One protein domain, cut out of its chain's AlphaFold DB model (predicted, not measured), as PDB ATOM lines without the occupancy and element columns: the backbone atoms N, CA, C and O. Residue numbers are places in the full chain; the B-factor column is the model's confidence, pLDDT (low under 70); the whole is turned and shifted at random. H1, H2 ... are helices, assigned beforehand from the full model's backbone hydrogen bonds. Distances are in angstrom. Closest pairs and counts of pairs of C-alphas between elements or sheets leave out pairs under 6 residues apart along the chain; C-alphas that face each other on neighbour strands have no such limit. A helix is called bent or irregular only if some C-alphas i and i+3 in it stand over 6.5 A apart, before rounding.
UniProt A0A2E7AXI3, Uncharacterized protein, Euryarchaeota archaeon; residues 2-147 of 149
ATOM      1  N   PHE A   2     239.165 133.568 153.332       55.59
ATOM      2  CA  PHE A   2     238.156 133.783 152.269       55.59
ATOM      3  C   PHE A   2     238.776 133.816 150.860       55.59
ATOM      4  O   PHE A   2     238.377 133.063 149.974       55.59
ATOM      5  N   MET A   3     239.854 134.586 150.727       56.88
ATOM      6  CA  MET A   3     240.766 134.628 149.586       56.88
ATOM      7  C   MET A   3     241.202 133.249 149.072       56.88
ATOM      8  O   MET A   3     240.890 132.880 147.944       56.88
ATOM      9  N   CYS A   4     241.871 132.453 149.911       55.78
ATOM     10  CA  CYS A   4     242.387 131.138 149.526       55.78
ATOM     11  C   CYS A   4     241.270 130.159 149.143       55.78
ATOM     12  O   CYS A   4     241.430 129.406 148.187       55.78
ATOM     13  N   GLY A   5     240.125 130.196 149.838       56.84
ATOM     14  CA  GLY A   5     238.964 129.358 149.520       56.84
ATOM     15  C   GLY A   5     238.315 129.706 148.176       56.84
ATOM     16  O   GLY A   5     237.906 128.812 147.433       56.84
ATOM     17  N   MET A   6     238.272 130.994 147.823       57.53
ATOM     18  CA  MET A   6     237.790 131.459 146.520       57.53
ATOM     19  C   MET A   6     238.774 131.122 145.397       57.53
ATOM     20  O   MET A   6     238.345 130.612 144.363       57.53
ATOM     21  N   THR A   7     240.081 131.298 145.616       57.81
ATOM     22  CA  THR A   7     241.127 130.874 144.668       57.81
ATOM     23  C   THR A   7     241.064 129.369 144.397       57.81
ATOM     24  O   THR A   7     241.191 128.949 143.249       57.81
ATOM     25  N   LEU A   8     240.782 128.551 145.419       52.53
ATOM     26  CA  LEU A   8     240.628 127.098 145.279       52.53
ATOM     27  C   LEU A   8     239.435 126.710 144.385       52.53
ATOM     28  O   LEU A   8     239.519 125.759 143.613       52.53
ATOM     29  N   ARG A   9     238.316 127.445 144.486       56.12
ATOM     30  CA  ARG A   9     237.073 127.161 143.747       56.12
ATOM     31  C   ARG A   9     237.033 127.761 142.343       56.12
ATOM     32  O   ARG A   9     236.487 127.134 141.441       56.12
ATOM     33  N   ARG A  10     237.560 128.973 142.156       54.34
ATOM     34  CA  ARG A  10     237.475 129.722 140.890       54.34
ATOM     35  C   ARG A  10     238.757 129.713 140.069       54.34
ATOM     36  O   ARG A  10     238.694 130.033 138.892       54.34
ATOM     37  N   GLY A  11     239.898 129.344 140.650       52.72
ATOM     38  CA  GLY A  11     241.198 129.456 139.984       52.72
ATOM     39  C   GLY A  11     241.761 130.880 139.953       52.72
ATOM     40  O   GLY A  11     242.897 131.049 139.547       52.72
ATOM     41  N   ALA A  12     241.032 131.890 140.432       56.72
ATOM     42  CA  ALA A  12     241.542 133.245 140.623       56.72
ATOM     43  C   ALA A  12     240.927 133.867 141.890       56.72
ATOM     44  O   ALA A  12     239.741 133.644 142.174       56.72
ATOM     45  N   PRO A  13     241.705 134.617 142.685       64.88
ATOM     46  CA  PRO A  13     241.168 135.334 143.826       64.88
ATOM     47  C   PRO A  13     240.423 136.603 143.403       64.88
ATOM     48  O   PRO A  13     240.967 137.442 142.687       64.88
ATOM     49  N   PHE A  14     239.219 136.802 143.945       66.88
ATOM     50  CA  PHE A  14     238.376 137.958 143.617       66.88
ATOM     51  C   PHE A  14     239.068 139.310 143.854       66.88
ATOM     52  O   PHE A  14     238.949 140.204 143.020       66.88
ATOM     53  N   GLU A  15     239.815 139.482 144.954       68.50
ATOM     54  CA  GLU A  15     240.470 140.780 145.202       68.50
ATOM     55  C   GLU A  15     241.664 141.022 144.255       68.50
ATOM     56  O   GLU A  15     241.934 142.172 143.922       68.50
ATOM     57  N   ALA A  16     242.314 139.975 143.724       71.75
ATOM     58  CA  ALA A  16     243.341 140.137 142.686       71.75
ATOM     59  C   ALA A  16     242.719 140.570 141.351       71.75
ATOM     60  O   ALA A  16     243.227 141.483 140.697       71.75
ATOM     61  N   ASP A  17     241.572 139.984 140.996       74.19
ATOM     62  CA  ASP A  17     240.812 140.368 139.807       74.19
ATOM     63  C   ASP A  17     240.310 141.810 139.896       74.19
ATOM     64  O   ASP A  17     240.379 142.561 138.918       74.19
ATOM     65  N   PHE A  18     239.821 142.200 141.075       79.06
ATOM     66  CA  PHE A  18     239.343 143.545 141.347       79.06
ATOM     67  C   PHE A  18     240.480 144.563 141.251       79.06
ATOM     68  O   PHE A  18     240.386 145.505 140.466       79.06
ATOM     69  N   VAL A  19     241.584 144.345 141.971       80.19
ATOM     70  CA  VAL A  19     242.745 145.248 141.949       80.19
ATOM     71  C   VAL A  19     243.350 145.329 140.547       80.19
ATOM     72  O   VAL A  19     243.602 146.429 140.063       80.19
ATOM     73  N   GLY A  20     243.493 144.201 139.844       78.38
ATOM     74  CA  GLY A  20     243.965 144.178 138.457       78.38
ATOM     75  C   GLY A  20     243.058 144.961 137.510       78.38
ATOM     76  O   GLY A  20     243.547 145.742 136.695       78.38
ATOM     77  N   SER A  21     241.736 144.838 137.660       81.69
ATOM     78  CA  SER A  21     240.776 145.613 136.865       81.69
ATOM     79  C   SER A  21     240.834 147.114 137.151       81.69
ATOM     80  O   SER A  21     240.702 147.927 136.237       81.69
ATOM     81  N   LEU A  22     241.075 147.478 138.409       85.31
ATOM     82  CA  LEU A  22     241.115 148.855 138.880       85.31
ATOM     83  C   LEU A  22     242.403 149.553 138.431       85.31
ATOM     84  O   LEU A  22     242.355 150.704 137.998       85.31
ATOM     85  N   ILE A  23     243.534 148.842 138.464       81.56
ATOM     86  CA  ILE A  23     244.803 149.315 137.899       81.56
ATOM     87  C   ILE A  23     244.665 149.462 136.385       81.56
ATOM     88  O   ILE A  23     244.911 150.545 135.866       81.56
ATOM     89  N   HIS A  24     244.195 148.422 135.686       83.06
ATOM     90  CA  HIS A  24     244.036 148.456 134.233       83.06
ATOM     91  C   HIS A  24     243.140 149.620 133.779       83.06
ATOM     92  O   HIS A  24     243.515 150.352 132.868       83.06
ATOM     93  N   GLY A  25     242.015 149.859 134.464       82.44
ATOM     94  CA  GLY A  25     241.093 150.957 134.161       82.44
ATOM     95  C   GLY A  25     241.651 152.366 134.403       82.44
ATOM     96  O   GLY A  25     241.112 153.323 133.855       82.44
ATOM     97  N   ARG A  26     242.727 152.512 135.189       86.19
ATOM     98  CA  ARG A  26     243.404 153.800 135.426       86.19
ATOM     99  C   ARG A  26     244.631 154.028 134.549       86.19
ATOM    100  O   ARG A  26     245.168 155.135 134.557       86.19
ATOM    101  N   THR A  27     245.082 153.022 133.806       83.12
ATOM    102  CA  THR A  27     246.215 153.176 132.888       83.12
ATOM    103  C   THR A  27     245.775 153.773 131.548       83.12
ATOM    104  O   THR A  27     244.601 153.739 131.187       83.12
ATOM    105  N   SER A  28     246.721 154.339 130.795       84.44
ATOM    106  CA  SER A  28     246.463 154.928 129.478       84.44
ATOM    107  C   SER A  28     245.907 153.907 128.476       84.44
ATOM    108  O   SER A  28     246.241 152.721 128.525       84.44
ATOM    109  N   GLY A  29     245.113 154.380 127.509       79.88
ATOM    110  CA  GLY A  29     244.533 153.518 126.470       79.88
ATOM    111  C   GLY A  29     245.582 152.751 125.651       79.88
ATOM    112  O   GLY A  29     245.355 151.607 125.271       79.88
ATOM    113  N   SER A  30     246.775 153.332 125.460       80.94
ATOM    114  CA  SER A  30     247.909 152.648 124.819       80.94
ATOM    115  C   SER A  30     248.352 151.413 125.616       80.94
ATOM    116  O   SER A  30     248.455 150.318 125.063       80.94
ATOM    117  N   PHE A  31     248.503 151.539 126.937       78.88
ATOM    118  CA  PHE A  31     248.855 150.409 127.796       78.88
ATOM    119  C   PHE A  31     247.749 149.348 127.843       78.88
ATOM    120  O   PHE A  31     248.045 148.155 127.808       78.88
ATOM    121  N   GLN A  32     246.482 149.772 127.882       82.38
ATOM    122  CA  GLN A  32     245.344 148.852 127.870       82.38
ATOM    123  C   GLN A  32     245.282 148.028 126.577       82.38
ATOM    124  O   GLN A  32     245.008 146.833 126.625       82.38
ATOM    125  N   SER A  33     245.590 148.646 125.431       80.06
ATOM    126  CA  SER A  33     245.632 147.951 124.136       80.06
ATOM    127  C   SER A  33     246.784 146.951 124.022       80.06
ATOM    128  O   SER A  33     246.648 145.922 123.365       80.06
ATOM    129  N   TRP A  34     247.911 147.235 124.677       80.19
ATOM    130  CA  TRP A  34     249.090 146.373 124.660       80.19
ATOM    131  C   TRP A  34     248.984 145.193 125.636       80.19
ATOM    132  O   TRP A  34     249.512 144.118 125.346       80.19
ATOM    133  N   ARG A  35     248.307 145.361 126.782       78.25
ATOM    134  CA  ARG A  35     248.182 144.311 127.802       78.25
ATOM    135  C   ARG A  35     246.719 144.054 128.173       78.25
ATOM    136  O   ARG A  35     246.142 144.896 128.858       78.25
ATOM    137  N   PRO A  36     246.149 142.891 127.798       81.31
ATOM    138  CA  PRO A  36     244.786 142.515 128.158       81.31
ATOM    139  C   PRO A  36     244.538 142.543 129.668       81.31
ATOM    140  O   PRO A  36     245.453 142.389 130.486       81.31
ATOM    141  N   LYS A  37     243.269 142.699 130.043       78.75
ATOM    142  CA  LYS A  37     242.842 142.748 131.442       78.75
ATOM    143  C   LYS A  37     243.208 141.466 132.193       78.75
ATOM    144  O   LYS A  37     243.681 141.553 133.324       78.75
ATOM    145  N   GLU A  38     243.030 140.303 131.572       72.56
ATOM    146  CA  GLU A  38     243.313 139.000 132.179       72.56
ATOM    147  C   GLU A  38     244.798 138.872 132.543       72.56
ATOM    148  O   GLU A  38     245.148 138.411 133.628       72.56
ATOM    149  N   ASP A  39     245.685 139.359 131.674       73.06
ATOM    150  CA  ASP A  39     247.125 139.358 131.921       73.06
ATOM    151  C   ASP A  39     247.499 140.275 133.094       73.06
ATOM    152  O   ASP A  39     248.321 139.900 133.929       73.06
ATOM    153  N   MET A  40     246.858 141.441 133.227       75.94
ATOM    154  CA  MET A  40     247.046 142.315 134.394       75.94
ATOM    155  C   MET A  40     246.563 141.649 135.693       75.94
ATOM    156  O   MET A  40     247.230 141.733 136.722       75.94
ATOM    157  N   GLN A  41     245.420 140.964 135.667       75.38
ATOM    158  CA  GLN A  41     244.892 140.260 136.841       75.38
ATOM    159  C   GLN A  41     245.828 139.130 137.288       75.38
ATOM    160  O   GLN A  41     246.106 138.982 138.480       75.38
ATOM    161  N   ARG A  42     246.401 138.388 136.334       72.50
ATOM    162  CA  ARG A  42     247.411 137.358 136.612       72.50
ATOM    163  C   ARG A  42     248.696 137.943 137.192       72.50
ATOM    164  O   ARG A  42     249.282 137.342 138.091       72.50
ATOM    165  N   ASP A  43     249.118 139.113 136.721       74.88
ATOM    166  CA  ASP A  43     250.286 139.823 137.250       74.88
ATOM    167  C   ASP A  43     250.078 140.230 138.716       74.88
ATOM    168  O   ASP A  43     250.948 139.991 139.555       74.88
ATOM    169  N   VAL A  44     248.902 140.775 139.039       77.19
ATOM    170  CA  VAL A  44     248.522 141.136 140.413       77.19
ATOM    171  C   VAL A  44     248.439 139.900 141.305       77.19
ATOM    172  O   VAL A  44     248.950 139.918 142.424       77.19
ATOM    173  N   PHE A  45     247.857 138.806 140.813       76.06
ATOM    174  CA  PHE A  45     247.799 137.545 141.551       76.06
ATOM    175  C   PHE A  45     249.193 136.998 141.881       76.06
ATOM    176  O   PHE A  45     249.462 136.650 143.032       76.06
ATOM    177  N   LEU A  46     250.097 136.967 140.897       74.69
ATOM    178  CA  LEU A  46     251.490 136.567 141.104       74.69
ATOM    179  C   LEU A  46     252.196 137.489 142.104       74.69
ATOM    180  O   LEU A  46     252.958 137.007 142.939       74.69
ATOM    181  N   GLY A  47     251.918 138.794 142.052       76.19
ATOM    182  CA  GLY A  47     252.460 139.764 143.000       76.19
ATOM    183  C   GLY A  47     252.011 139.511 144.438       76.19
ATOM    184  O   GLY A  47     252.843 139.445 145.340       76.19
ATOM    185  N   ILE A  48     250.711 139.286 144.646       77.06
ATOM    186  CA  ILE A  48     250.150 138.911 145.954       77.06
ATOM    187  C   ILE A  48     250.782 137.608 146.450       77.06
ATOM    188  O   ILE A  48     251.132 137.495 147.624       77.06
ATOM    189  N   PHE A  49     250.958 136.629 145.561       75.56
ATOM    190  CA  PHE A  49     251.557 135.351 145.917       75.56
ATOM    191  C   PHE A  49     253.022 135.485 146.353       75.56
ATOM    192  O   PHE A  49     253.394 134.965 147.405       75.56
ATOM    193  N   ILE A  50     253.848 136.204 145.587       74.56
ATOM    194  CA  ILE A  50     255.239 136.451 145.983       74.56
ATOM    195  C   ILE A  50     255.286 137.237 147.293       74.56
ATOM    196  O   ILE A  50     256.093 136.901 148.149       74.56
ATOM    197  N   GLY A  51     254.377 138.192 147.510       77.94
ATOM    198  CA  GLY A  51     254.251 138.881 148.796       77.94
ATOM    199  C   GLY A  51     254.043 137.919 149.972       77.94
ATOM    200  O   GLY A  51     254.723 138.033 150.990       77.94
ATOM    201  N   TRP A  52     253.169 136.918 149.815       76.38
ATOM    202  CA  TRP A  52     252.978 135.868 150.821       76.38
ATOM    203  C   TRP A  52     254.220 134.990 151.025       76.38
ATOM    204  O   TRP A  52     254.533 134.653 152.165       76.38
ATOM    205  N   LEU A  53     254.943 134.631 149.959       76.38
ATOM    206  CA  LEU A  53     256.200 133.880 150.082       76.38
ATOM    207  C   LEU A  53     257.301 134.688 150.767       76.38
ATOM    208  O   LEU A  53     258.014 134.149 151.608       76.38
ATOM    209  N   SER A  54     257.441 135.968 150.429       75.25
ATOM    210  CA  SER A  54     258.401 136.862 151.074       75.25
ATOM    211  C   SER A  54     258.107 136.997 152.565       75.25
ATOM    212  O   SER A  54     259.028 136.930 153.371       75.25
ATOM    213  N   TRP A  55     256.829 137.104 152.938       77.31
ATOM    214  CA  TRP A  55     256.426 137.104 154.342       77.31
ATOM    215  C   TRP A  55     256.705 135.765 155.042       77.31
ATOM    216  O   TRP A  55     257.101 135.755 156.198       77.31
ATOM    217  N   LEU A  56     256.540 134.627 154.365       77.50
ATOM    218  CA  LEU A  56     256.905 133.323 154.932       77.50
ATOM    219  C   LEU A  56     258.410 133.155 155.134       77.50
ATOM    220  O   LEU A  56     258.824 132.473 156.067       77.50
ATOM    221  N   PHE A  57     259.209 133.733 154.240       79.31
ATOM    222  CA  PHE A  57     260.661 133.672 154.323       79.31
ATOM    223  C   PHE A  57     261.185 134.456 155.528       79.31
ATOM    224  O   PHE A  57     262.027 133.952 156.266       79.31
ATOM    225  N   ASP A  58     260.653 135.659 155.749       78.56
ATOM    226  CA  ASP A  58     260.926 136.443 156.949       78.56
ATOM    227  C   ASP A  58     259.657 137.177 157.423       78.56
ATOM    228  O   ASP A  58     259.364 138.295 156.977       78.56
ATOM    229  N   PRO A  59     258.890 136.582 158.355       74.06
ATOM    230  CA  PRO A  59     257.673 137.204 158.870       74.06
ATOM    231  C   PRO A  59     257.977 138.434 159.734       74.06
ATOM    232  O   PRO A  59     257.100 139.277 159.948       74.06
ATOM    233  N   GLY A  60     259.218 138.557 160.217       77.94
ATOM    234  CA  GLY A  60     259.688 139.684 161.007       77.94
ATOM    235  C   GLY A  60     259.928 140.941 160.179       77.94
ATOM    236  O   GLY A  60     259.912 142.028 160.744       77.94
ATOM    237  N   LEU A  61     260.077 140.835 158.858       76.00
ATOM    238  CA  LEU A  61     260.546 141.932 158.009       76.00
ATOM    239  C   LEU A  61     259.606 143.154 158.047       76.00
ATOM    240  O   LEU A  61     260.041 144.285 158.271       76.00
ATOM    241  N   ILE A  62     258.292 142.927 157.934       74.62
ATOM    242  CA  ILE A  62     257.289 144.001 158.049       74.62
ATOM    243  C   ILE A  62     257.027 144.360 159.516       74.62
ATOM    244  O   ILE A  62     256.911 145.539 159.850       74.62
ATOM    245  N   ALA A  63     256.956 143.372 160.412       77.19
ATOM    246  CA  ALA A  63     256.646 143.608 161.822       77.19
ATOM    247  C   ALA A  63     257.742 144.418 162.541       77.19
ATOM    248  O   ALA A  63     257.433 145.344 163.288       77.19
ATOM    249  N   GLN A  64     259.016 144.125 162.277       77.38
ATOM    250  CA  GLN A  64     260.153 144.861 162.825       77.38
ATOM    251  C   GLN A  64     260.341 146.208 162.127       77.38
ATOM    252  O   GLN A  64     260.557 147.203 162.805       77.38
ATOM    253  N   GLY A  65     260.220 146.276 160.798       75.62
ATOM    254  CA  GLY A  65     260.422 147.531 160.070       75.62
ATOM    255  C   GLY A  65     259.311 148.556 160.312       75.62
ATOM    256  O   GLY A  65     259.575 149.709 160.640       75.62
ATOM    257  N   VAL A  66     258.054 148.137 160.168       83.75
ATOM    258  CA  VAL A  66     256.885 149.025 160.258       83.75
ATOM    259  C   VAL A  66     256.340 149.075 161.681       83.75
ATOM    260  O   VAL A  66     256.076 150.156 162.201       83.75
ATOM    261  N   GLY A  67     256.201 147.921 162.338       80.94
ATOM    262  CA  GLY A  67     255.629 147.841 163.684       80.94
ATOM    263  C   GLY A  67     256.482 148.557 164.732       80.94
ATOM    264  O   GLY A  67     255.947 149.347 165.507       80.94
ATOM    265  N   ALA A  68     257.808 148.376 164.712       82.56
ATOM    266  CA  ALA A  68     258.691 149.081 165.647       82.56
ATOM    267  C   ALA A  68     258.698 150.602 165.418       82.56
ATOM    268  O   ALA A  68     258.787 151.371 166.375       82.56
ATOM    269  N   ALA A  69     258.559 151.050 164.164       83.69
ATOM    270  CA  ALA A  69     258.444 152.470 163.845       83.69
ATOM    271  C   ALA A  69     257.139 153.066 164.394       83.69
ATOM    272  O   ALA A  69     257.176 154.112 165.034       83.69
ATOM    273  N   ILE A  70     256.006 152.376 164.227       85.25
ATOM    274  CA  ILE A  70     254.696 152.824 164.732       85.25
ATOM    275  C   ILE A  70     254.684 152.916 166.265       85.25
ATOM    276  O   ILE A  70     254.126 153.861 166.822       85.25
ATOM    277  N   LEU A  71     255.326 151.968 166.951       84.00
ATOM    278  CA  LEU A  71     255.389 151.928 168.416       84.00
ATOM    279  C   LEU A  71     256.253 153.047 169.030       84.00
ATOM    280  O   LEU A  71     256.147 153.305 170.225       84.00
ATOM    281  N   ASN A  72     257.060 153.749 168.229       82.12
ATOM    282  CA  ASN A  72     257.965 154.816 168.677       82.12
ATOM    283  C   ASN A  72     257.280 156.190 168.892       82.12
ATOM    284  O   ASN A  72     257.955 157.196 169.108       82.12
ATOM    285  N   GLY A  73     255.943 156.263 168.836       81.50
ATOM    286  CA  GLY A  73     255.149 157.466 169.136       81.50
ATOM    287  C   GLY A  73     254.505 158.131 167.910       81.50
ATOM    288  O   GLY A  73     254.487 157.577 166.815       81.50
ATOM    289  N   GLY A  74     253.962 159.346 168.079       79.06
ATOM    290  CA  GLY A  74     253.119 160.009 167.063       79.06
ATOM    291  C   GLY A  74     253.790 160.236 165.700       79.06
ATOM    292  O   GLY A  74     253.183 159.970 164.665       79.06
ATOM    293  N   MET A  75     255.062 160.654 165.679       81.94
ATOM    294  CA  MET A  75     255.850 160.767 164.435       81.94
ATOM    295  C   MET A  75     256.192 159.388 163.842       81.94
ATOM    296  O   MET A  75     256.304 159.232 162.627       81.94
ATOM    297  N   GLY A  76     256.299 158.370 164.698       84.00
ATOM    298  CA  GLY A  76     256.551 156.983 164.322       84.00
ATOM    299  C   GLY A  76     255.438 156.367 163.474       84.00
ATOM    300  O   GLY A  76     255.719 155.559 162.595       84.00
ATOM    301  N   ILE A  77     254.188 156.811 163.644       85.69
ATOM    302  CA  ILE A  77     253.055 156.377 162.808       85.69
ATOM    303  C   ILE A  77     253.260 156.804 161.348       85.69
ATOM    304  O   ILE A  77     253.147 155.981 160.439       85.69
ATOM    305  N   LEU A  78     253.600 158.077 161.120       86.88
ATOM    306  CA  LEU A  78     253.885 158.611 159.782       86.88
ATOM    307  C   LEU A  78     255.060 157.873 159.131       86.88
ATOM    308  O   LEU A  78     254.977 157.455 157.976       86.88
ATOM    309  N   LEU A  79     256.131 157.673 159.898       86.88
ATOM    310  CA  LEU A  79     257.335 156.976 159.451       86.88
ATOM    311  C   LEU A  79     257.051 155.497 159.145       86.88
ATOM    312  O   LEU A  79     257.503 154.982 158.129       86.88
ATOM    313  N   GLY A  80     256.231 154.835 159.962       86.44
ATOM    314  CA  GLY A  80     255.777 153.466 159.741       86.44
ATOM    315  C   GLY A  80     254.957 153.313 158.461       86.44
ATOM    316  O   GLY A  80     255.215 152.402 157.677       86.44
ATOM    317  N   ILE A  81     254.025 154.234 158.188       88.50
ATOM    318  CA  ILE A  81     253.263 154.243 156.927       88.50
ATOM    319  C   ILE A  81     254.206 154.421 155.728       88.50
ATOM    320  O   ILE A  81     254.088 153.698 154.738       88.50
ATOM    321  N   LEU A  82     255.169 155.343 155.818       89.19
ATOM    322  CA  LEU A  82     256.159 155.555 154.761       89.19
ATOM    323  C   LEU A  82     257.012 154.297 154.521       89.19
ATOM    324  O   LEU A  82     257.209 153.891 153.376       89.19
ATOM    325  N   LEU A  83     257.467 153.645 155.593       86.75
ATOM    326  CA  LEU A  83     258.226 152.396 155.530       86.75
ATOM    327  C   LEU A  83     257.401 151.252 154.937       86.75
ATOM    328  O   LEU A  83     257.944 150.437 154.192       86.75
ATOM    329  N   LEU A  84     256.095 151.204 155.205       86.06
ATOM    330  CA  LEU A  84     255.196 150.231 154.589       86.06
ATOM    331  C   LEU A  84     255.134 150.429 153.068       86.06
ATOM    332  O   LEU A  84     255.311 149.469 152.320       86.06
ATOM    333  N   PHE A  85     254.954 151.668 152.597       88.19
ATOM    334  CA  PHE A  85     254.983 151.971 151.163       88.19
ATOM    335  C   PHE A  85     256.336 151.652 150.523       88.19
ATOM    336  O   PHE A  85     256.375 151.082 149.433       88.19
ATOM    337  N   ALA A  86     257.438 151.968 151.203       86.88
ATOM    338  CA  ALA A  86     258.777 151.631 150.734       86.88
ATOM    339  C   ALA A  86     258.958 150.110 150.589       86.88
ATOM    340  O   ALA A  86     259.468 149.653 149.569       86.88
ATOM    341  N   ASN A  87     258.468 149.320 151.549       83.06
ATOM    342  CA  ASN A  87     258.491 147.857 151.468       83.06
ATOM    343  C   ASN A  87     257.683 147.334 150.273       83.06
ATOM    344  O   ASN A  87     258.170 146.478 149.535       83.06
ATOM    345  N   VAL A  88     256.484 147.877 150.034       82.94
ATOM    346  CA  VAL A  88     255.662 147.510 148.867       82.94
ATOM    347  C   VAL A  88     256.384 147.838 147.557       82.94
ATOM    348  O   VAL A  88     256.384 147.019 146.637       82.94
ATOM    349  N   LEU A  89     257.037 149.000 147.470       85.56
ATOM    350  CA  LEU A  89     257.813 149.394 146.291       85.56
ATOM    351  C   LEU A  89     259.009 148.472 146.051       85.56
ATOM    352  O   LEU A  89     259.199 148.017 144.924       85.56
ATOM    353  N   VAL A  90     259.791 148.166 147.090       84.25
ATOM    354  CA  VAL A  90     260.945 147.260 146.986       84.25
ATOM    355  C   VAL A  90     260.493 145.864 146.570       84.25
ATOM    356  O   VAL A  90     261.054 145.310 145.631       84.25
ATOM    357  N   ALA A  91     259.428 145.331 147.179       78.69
ATOM    358  CA  ALA A  91     258.859 144.042 146.794       78.69
ATOM    359  C   ALA A  91     258.409 144.033 145.322       78.69
ATOM    360  O   ALA A  91     258.724 143.102 144.577       78.69
ATOM    361  N   GLY A  92     257.731 145.094 144.871       78.50
ATOM    362  CA  GLY A  92     257.346 145.264 143.470       78.50
ATOM    363  C   GLY A  92     258.550 145.303 142.523       78.50
ATOM    364  O   GLY A  92     258.534 144.655 141.474       78.50
ATOM    365  N   LEU A  93     259.621 146.000 142.910       83.19
ATOM    366  CA  LEU A  93     260.859 146.080 142.137       83.19
ATOM    367  C   LEU A  93     261.563 144.719 142.048       83.19
ATOM    368  O   LEU A  93     261.989 144.312 140.968       83.19
ATOM    369  N   THR A  94     261.638 143.976 143.154       79.00
ATOM    370  CA  THR A  94     262.189 142.616 143.185       79.00
ATOM    371  C   THR A  94     261.434 141.697 142.229       79.00
ATOM    372  O   THR A  94     262.054 140.966 141.460       79.00
ATOM    373  N   ILE A  95     260.101 141.765 142.212       74.44
ATOM    374  CA  ILE A  95     259.275 140.973 141.290       74.44
ATOM    375  C   ILE A  95     259.533 141.374 139.838       74.44
ATOM    376  O   ILE A  95     259.609 140.504 138.967       74.44
ATOM    377  N   LEU A  96     259.699 142.670 139.562       81.00
ATOM    378  CA  LEU A  96     260.037 143.149 138.225       81.00
ATOM    379  C   LEU A  96     261.384 142.583 137.754       81.00
ATOM    380  O   LEU A  96     261.486 142.128 136.616       81.00
ATOM    381  N   ILE A  97     262.384 142.533 138.637       81.25
ATOM    382  CA  ILE A  97     263.693 141.924 138.359       81.25
ATOM    383  C   ILE A  97     263.554 140.415 138.126       81.25
ATOM    384  O   ILE A  97     264.087 139.897 137.147       81.25
ATOM    385  N   LEU A  98     262.797 139.704 138.965       74.50
ATOM    386  CA  LEU A  98     262.538 138.271 138.779       74.50
ATOM    387  C   LEU A  98     261.854 137.990 137.439       74.50
ATOM    388  O   LEU A  98     262.223 137.048 136.743       74.50
ATOM    389  N   ARG A  99     260.891 138.830 137.040       74.50
ATOM    390  CA  ARG A  99     260.251 138.754 135.720       74.50
ATOM    391  C   ARG A  99     261.215 139.037 134.587       74.50
ATOM    392  O   ARG A  99     261.161 138.351 133.571       74.50
ATOM    393  N   PHE A 100     262.082 140.025 134.757       78.62
ATOM    394  CA  PHE A 100     263.109 140.337 133.779       78.62
ATOM    395  C   PHE A 100     264.043 139.138 133.566       78.62
ATOM    396  O   PHE A 100     264.246 138.722 132.429       78.62
ATOM    397  N   ILE A 101     264.499 138.497 134.643       77.62
ATOM    398  CA  ILE A 101     265.311 137.274 134.576       77.62
ATOM    399  C   ILE A 101     264.513 136.123 133.942       77.62
ATOM    400  O   ILE A 101     265.010 135.435 133.054       77.62
ATOM    401  N   ALA A 102     263.249 135.934 134.331       68.25
ATOM    402  CA  ALA A 102     262.389 134.891 133.768       68.25
ATOM    403  C   ALA A 102     262.107 135.085 132.266       68.25
ATOM    404  O   ALA A 102     261.875 134.107 131.550       68.25
ATOM    405  N   SER A 103     262.150 136.327 131.767       71.88
ATOM    406  CA  SER A 103     261.981 136.638 130.342       71.88
ATOM    407  C   SER A 103     263.121 136.093 129.474       71.88
ATOM    408  O   SER A 103     262.904 135.786 128.302       71.88
ATOM    409  N   TRP A 104     264.304 135.860 130.054       78.44
ATOM    410  CA  TRP A 104     265.425 135.214 129.364       78.44
ATOM    411  C   TRP A 104     265.152 133.734 129.054       78.44
ATOM    412  O   TRP A 104     265.773 133.174 128.155       78.44
ATOM    413  N   GLY A 105     264.188 133.106 129.739       64.94
ATOM    414  CA  GLY A 105     263.785 131.710 129.525       64.94
ATOM    415  C   GLY A 105     263.012 131.439 128.225       64.94
ATOM    416  O   GLY A 105     262.699 130.283 127.933       64.94
ATOM    417  N   GLY A 106     262.692 132.468 127.433       67.69
ATOM    418  CA  GLY A 106     262.178 132.309 126.071       67.69
ATOM    419  C   GLY A 106     260.895 131.450 125.955       67.69
ATOM    420  O   GLY A 106     259.992 131.570 126.789       67.69
ATOM    421  N   PRO A 107     260.763 130.580 124.928       58.19
ATOM    422  CA  PRO A 107     259.520 129.862 124.591       58.19
ATOM    423  C   PRO A 107     258.950 128.970 125.705       58.19
ATOM    424  O   PRO A 107     257.731 128.819 125.804       58.19
ATOM    425  N   PHE A 108     259.807 128.414 126.570       52.12
ATOM    426  CA  PHE A 108     259.392 127.564 127.690       52.12
ATOM    427  C   PHE A 108     258.552 128.332 128.720       52.12
ATOM    428  O   PHE A 108     257.554 127.809 129.213       52.12
ATOM    429  N   SER A 109     258.884 129.603 128.970       54.81
ATOM    430  CA  SER A 109     258.126 130.487 129.867       54.81
ATOM    431  C   SER A 109     256.703 130.746 129.348       54.81
ATOM    432  O   SER A 109     255.732 130.725 130.107       54.81
ATOM    433  N   ASN A 110     256.543 130.874 128.027       58.94
ATOM    434  CA  ASN A 110     255.242 131.087 127.385       58.94
ATOM    435  C   ASN A 110     254.332 129.848 127.437       58.94
ATOM    436  O   ASN A 110     253.117 129.974 127.601       58.94
ATOM    437  N   ILE A 111     254.904 128.646 127.316       57.06
ATOM    438  CA  ILE A 111     254.148 127.385 127.357       57.06
ATOM    439  C   ILE A 111     253.662 127.097 128.781       57.06
ATOM    440  O   ILE A 111     252.469 126.858 128.984       57.06
ATOM    441  N   PHE A 112     254.544 127.210 129.780       53.56
ATOM    442  CA  PHE A 112     254.160 127.102 131.192       53.56
ATOM    443  C   PHE A 112     253.157 128.193 131.594       53.56
ATOM    444  O   PHE A 112     252.208 127.921 132.330       53.56
ATOM    445  N   GLY A 113     253.305 129.402 131.045       57.25
ATOM    446  CA  GLY A 113     252.382 130.513 131.254       57.25
ATOM    447  C   GLY A 113     250.976 130.291 130.681       57.25
ATOM    448  O   GLY A 113     250.014 130.779 131.270       57.25
ATOM    449  N   ARG A 114     250.812 129.558 129.572       60.41
ATOM    450  CA  ARG A 114     249.486 129.274 128.980       60.41
ATOM    451  C   ARG A 114     248.831 128.011 129.528       60.41
ATOM    452  O   ARG A 114     247.639 128.027 129.796       60.41
ATOM    453  N   VAL A 115     249.595 126.935 129.703       55.19
ATOM    454  CA  VAL A 115     249.053 125.620 130.092       55.19
ATOM    455  C   VAL A 115     248.934 125.482 131.612       55.19
ATOM    456  O   VAL A 115     248.043 124.802 132.114       55.19
ATOM    457  N   GLY A 116     249.814 126.147 132.363       56.88
ATOM    458  CA  GLY A 116     249.889 126.023 133.816       56.88
ATOM    459  C   GLY A 116     249.085 127.059 134.593       56.88
ATOM    460  O   GLY A 116     249.007 126.930 135.802       56.88
ATOM    461  N   ALA A 117     248.499 128.070 133.947       62.75
ATOM    462  CA  ALA A 117     247.897 129.237 134.599       62.75
ATOM    463  C   ALA A 117     246.879 128.890 135.699       62.75
ATOM    464  O   ALA A 117     247.063 129.244 136.865       62.75
ATOM    465  N   ASP A 118     245.831 128.166 135.310       64.25
ATOM    466  CA  ASP A 118     244.699 127.849 136.178       64.25
ATOM    467  C   ASP A 118     245.065 126.770 137.197       64.25
ATOM    468  O   ASP A 118     244.686 126.841 138.367       64.25
ATOM    469  N   THR A 119     245.850 125.779 136.771       64.62
ATOM    470  CA  THR A 119     246.345 124.705 137.642       64.62
ATOM    471  C   THR A 119     247.295 125.251 138.702       64.62
ATOM    472  O   THR A 119     247.166 124.900 139.873       64.62
ATOM    473  N   PHE A 120     248.202 126.151 138.318       67.94
ATOM    474  CA  PHE A 120     249.093 126.861 139.227       67.94
ATOM    475  C   PHE A 120     248.272 127.661 140.223       67.94
ATOM    476  O   PHE A 120     248.436 127.470 141.418       67.94
ATOM    477  N   ALA A 121     247.318 128.474 139.770       67.00
ATOM    478  CA  ALA A 121     246.518 129.284 140.677       67.00
ATOM    479  C   ALA A 121     245.702 128.450 141.684       67.00
ATOM    480  O   ALA A 121     245.670 128.783 142.871       67.00
ATOM    481  N   ARG A 122     245.129 127.314 141.262       68.12
ATOM    482  CA  ARG A 122     244.471 126.354 142.171       68.12
ATOM    483  C   ARG A 122     245.450 125.726 143.163       68.12
ATOM    484  O   ARG A 122     245.142 125.656 144.352       68.12
ATOM    485  N   PHE A 123     246.628 125.310 142.699       70.88
ATOM    486  CA  PHE A 123     247.695 124.784 143.554       70.88
ATOM    487  C   PHE A 123     248.160 125.831 144.576       70.88
ATOM    488  O   PHE A 123     248.287 125.526 145.759       70.88
ATOM    489  N   MET A 124     248.299 127.091 144.162       70.94
ATOM    490  CA  MET A 124     248.666 128.200 145.044       70.94
ATOM    491  C   MET A 124     247.602 128.449 146.108       70.94
ATOM    492  O   MET A 124     247.935 128.654 147.275       70.94
ATOM    493  N   GLY A 125     246.323 128.394 145.726       68.81
ATOM    494  CA  GLY A 125     245.208 128.455 146.668       68.81
ATOM    495  C   GLY A 125     245.289 127.351 147.722       68.81
ATOM    496  O   GLY A 125     245.063 127.626 148.896       68.81
ATOM    497  N   LEU A 126     245.676 126.137 147.315       74.88
ATOM    498  CA  LEU A 126     245.811 124.973 148.193       74.88
ATOM    499  C   LEU A 126     247.000 125.103 149.148       74.88
ATOM    500  O   LEU A 126     246.854 124.778 150.319       74.88
ATOM    501  N   VAL A 127     248.139 125.623 148.683       76.38
ATOM    502  CA  VAL A 127     249.333 125.861 149.514       76.38
ATOM    503  C   VAL A 127     249.104 126.992 150.518       76.38
ATOM    504  O   VAL A 127     249.471 126.873 151.684       76.38
ATOM    505  N   LEU A 128     248.460 128.086 150.101       74.81
ATOM    506  CA  LEU A 128     248.204 129.231 150.978       74.81
ATOM    507  C   LEU A 128     247.126 128.955 152.034       74.81
ATOM    508  O   LEU A 128     247.123 129.597 153.083       74.81
ATOM    509  N   LEU A 129     246.210 128.015 151.789       79.31
ATOM    510  CA  LEU A 129     245.114 127.701 152.708       79.31
ATOM    511  C   LEU A 129     245.597 127.255 154.106       79.31
ATOM    512  O   LEU A 129     245.259 127.948 155.069       79.31
ATOM    513  N   PRO A 130     246.414 126.189 154.257       80.94
ATOM    514  CA  PRO A 130     246.913 125.747 155.560       80.94
ATOM    515  C   PRO A 130     247.829 126.783 156.212       80.94
ATOM    516  O   PRO A 130     247.786 126.959 157.425       80.94
ATOM    517  N   ILE A 131     248.602 127.525 155.417       79.81
ATOM    518  CA  ILE A 131     249.474 128.597 155.909       79.81
ATOM    519  C   ILE A 131     248.642 129.722 156.524       79.81
ATOM    520  O   ILE A 131     248.905 130.160 157.642       79.81
ATOM    521  N   SER A 132     247.597 130.159 155.819       78.56
ATOM    522  CA  SER A 132     246.695 131.194 156.314       78.56
ATOM    523  C   SER A 132     245.941 130.737 157.564       78.56
ATOM    524  O   SER A 132     245.711 131.543 158.465       78.56
ATOM    525  N   LEU A 133     245.598 129.447 157.649       83.56
ATOM    526  CA  LEU A 133     244.979 128.848 158.828       83.56
ATOM    527  C   LEU A 133     245.935 128.880 160.024       83.56
ATOM    528  O   LEU A 133     245.576 129.399 161.077       83.56
ATOM    529  N   TRP A 134     247.165 128.405 159.837       84.94
ATOM    530  CA  TRP A 134     248.205 128.419 160.861       84.94
ATOM    531  C   TRP A 134     248.525 129.837 161.350       84.94
ATOM    532  O   TRP A 134     248.575 130.069 162.558       84.94
ATOM    533  N   ALA A 135     248.681 130.803 160.440       81.25
ATOM    534  CA  ALA A 135     248.952 132.196 160.794       81.25
ATOM    535  C   ALA A 135     247.795 132.821 161.589       81.25
ATOM    536  O   ALA A 135     248.024 133.529 162.567       81.25
ATOM    537  N   THR A 136     246.548 132.515 161.212       83.69
ATOM    538  CA  THR A 136     245.358 132.996 161.933       83.69
ATOM    539  C   THR A 136     245.303 132.420 163.347       83.69
ATOM    540  O   THR A 136     245.083 133.162 164.299       83.69
ATOM    541  N   ILE A 137     245.541 131.112 163.498       87.50
ATOM    542  CA  ILE A 137     245.542 130.444 164.806       87.50
ATOM    543  C   ILE A 137     246.638 131.026 165.703       87.50
ATOM    544  O   ILE A 137     246.352 131.381 166.842       87.50
ATOM    545  N   ASN A 138     247.863 131.186 165.191       84.81
ATOM    546  CA  ASN A 138     248.942 131.808 165.962       84.81
ATOM    547  C   ASN A 138     248.592 133.235 166.375       84.81
ATOM    548  O   ASN A 138     248.760 133.572 167.538       84.81
ATOM    549  N   GLY A 139     248.047 134.046 165.465       81.00
ATOM    550  CA  GLY A 139     247.618 135.407 165.788       81.00
ATOM    551  C   GLY A 139     246.595 135.446 166.928       81.00
ATOM    552  O   GLY A 139     246.741 136.243 167.851       81.00
ATOM    553  N   ILE A 140     245.603 134.549 166.911       85.56
ATOM    554  CA  ILE A 140     244.605 134.437 167.986       85.56
ATOM    555  C   ILE A 140     245.267 134.019 169.304       85.56
ATOM    556  O   ILE A 140     245.048 134.668 170.322       85.56
ATOM    557  N   LEU A 141     246.103 132.977 169.293       87.44
ATOM    558  CA  LEU A 141     246.803 132.505 170.494       87.44
ATOM    559  C   LEU A 141     247.710 133.587 171.090       87.44
ATOM    560  O   LEU A 141     247.752 133.760 172.306       87.44
ATOM    561  N   THR A 142     248.397 134.353 170.243       83.88
ATOM    562  CA  THR A 142     249.200 135.496 170.671       83.88
ATOM    563  C   THR A 142     248.320 136.564 171.317       83.88
ATOM    564  O   THR A 142     248.624 136.989 172.425       83.88
ATOM    565  N   LEU A 143     247.195 136.947 170.709       80.62
ATOM    566  CA  LEU A 143     246.268 137.914 171.313       80.62
ATOM    567  C   LEU A 143     245.726 137.445 172.675       80.62
ATOM    568  O   LEU A 143     245.648 138.252 173.601       80.62
ATOM    569  N   MET A 144     245.430 136.149 172.822       83.06
ATOM    570  CA  MET A 144     245.039 135.552 174.108       83.06
ATOM    571  C   MET A 144     246.180 135.601 175.135       83.06
ATOM    572  O   MET A 144     245.948 135.901 176.300       83.06
ATOM    573  N   SER A 145     247.428 135.363 174.718       82.12
ATOM    574  CA  SER A 145     248.589 135.409 175.622       82.12
ATOM    575  C   SER A 145     248.912 136.812 176.150       82.12
ATOM    576  O   SER A 145     249.473 136.937 177.235       82.12
ATOM    577  N   ILE A 146     248.547 137.861 175.406       82.44
ATOM    578  CA  ILE A 146     248.780 139.264 175.786       82.44
ATOM    579  C   ILE A 146     247.561 139.836 176.550       82.44
ATOM    580  O   ILE A 146     247.572 140.993 176.959       82.44
ATOM    581  N   GLY A 147     246.510 139.033 176.777       72.38
ATOM    582  CA  GLY A 147     245.342 139.409 177.586       72.38
ATOM    583  C   GLY A 147     244.404 140.419 176.920       72.38
ATOM    584  O   GLY A 147     243.715 141.165 177.609       72.38
TER     585      GLY A 147
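What this domain is: This is residues 2 to 147 of the 149 residues of an uncharacterized protein of Euryarchaeota archaeon (UniProt A0A2E7AXI3). An open, elongated frame of helices: the long helix H6 and the bent helix H8 make its two long sides, joined at one end by H7, and H4 slants through the middle. H5 folds back on H6 as a hairpin, H2 crosses H4, and H1 packs on H8. The printed part has 146 residues with eight named helices, H1 to H8 in order, and no named strand: all helix. It is only just loose, close to compact, with a radius of gyration of the C-alphas of 17.8 A, and spans 52 by 33 by 28 A.

How they stand to each other: H1, residues 2 to 10, touches residues 14 to 15 alone of H2, residues 14 to 26; the closest C-alphas, Met 6 and Phe 14, are 7.1 A apart. H2 touches H4, residues 37 to 57, at a steep tilt of 56 degrees; closest are C-alphas Gly 20 and Gln 41, 4.3 A. H3, residues 29 to 34, touches no helix. H5, residues 60 to 71, and H6, residues 74 to 103, form a hairpin at a shallow tilt of 22 degrees, with closest C-alphas Ile 70 and Ile 77, 4.4 A. H4 touches H6 with residues 47 to 51 alone; closest are C-alphas Gly 47 and Ile 95, 7.1 A. H7, residues 107 to 115, touches no helix. H8, residues 117 to 145, assigned as one helix by its hydrogen bonds, is bent, with C-alphas 127 and 130 6.5 A apart; arms H8a, residues 117 to 127, and H8b, residues 130 to 145, stand at 32 degrees. H8a touches H1, closest C-alphas Cys 4 and Gly 125, 4.8 A. Every O i to N i+4 pair is within hydrogen-bond range except in H5, 6 of 8, and H6, 25 of 26.

Where its parts are: H1 begins at C-alpha 2 (238.156, 133.783, 152.269). H4 is 30.4 A long, H6 44.4 A and H8b 22.3 A, ending at C-alpha 145 (248.589, 135.409, 175.622).

The domain as a whole: The printed part has no cut, and its links are tight. Mean pLDDT of the printed part is 75.3; residues 2 to 15, 102, 105 to 122 and 125 are under 70.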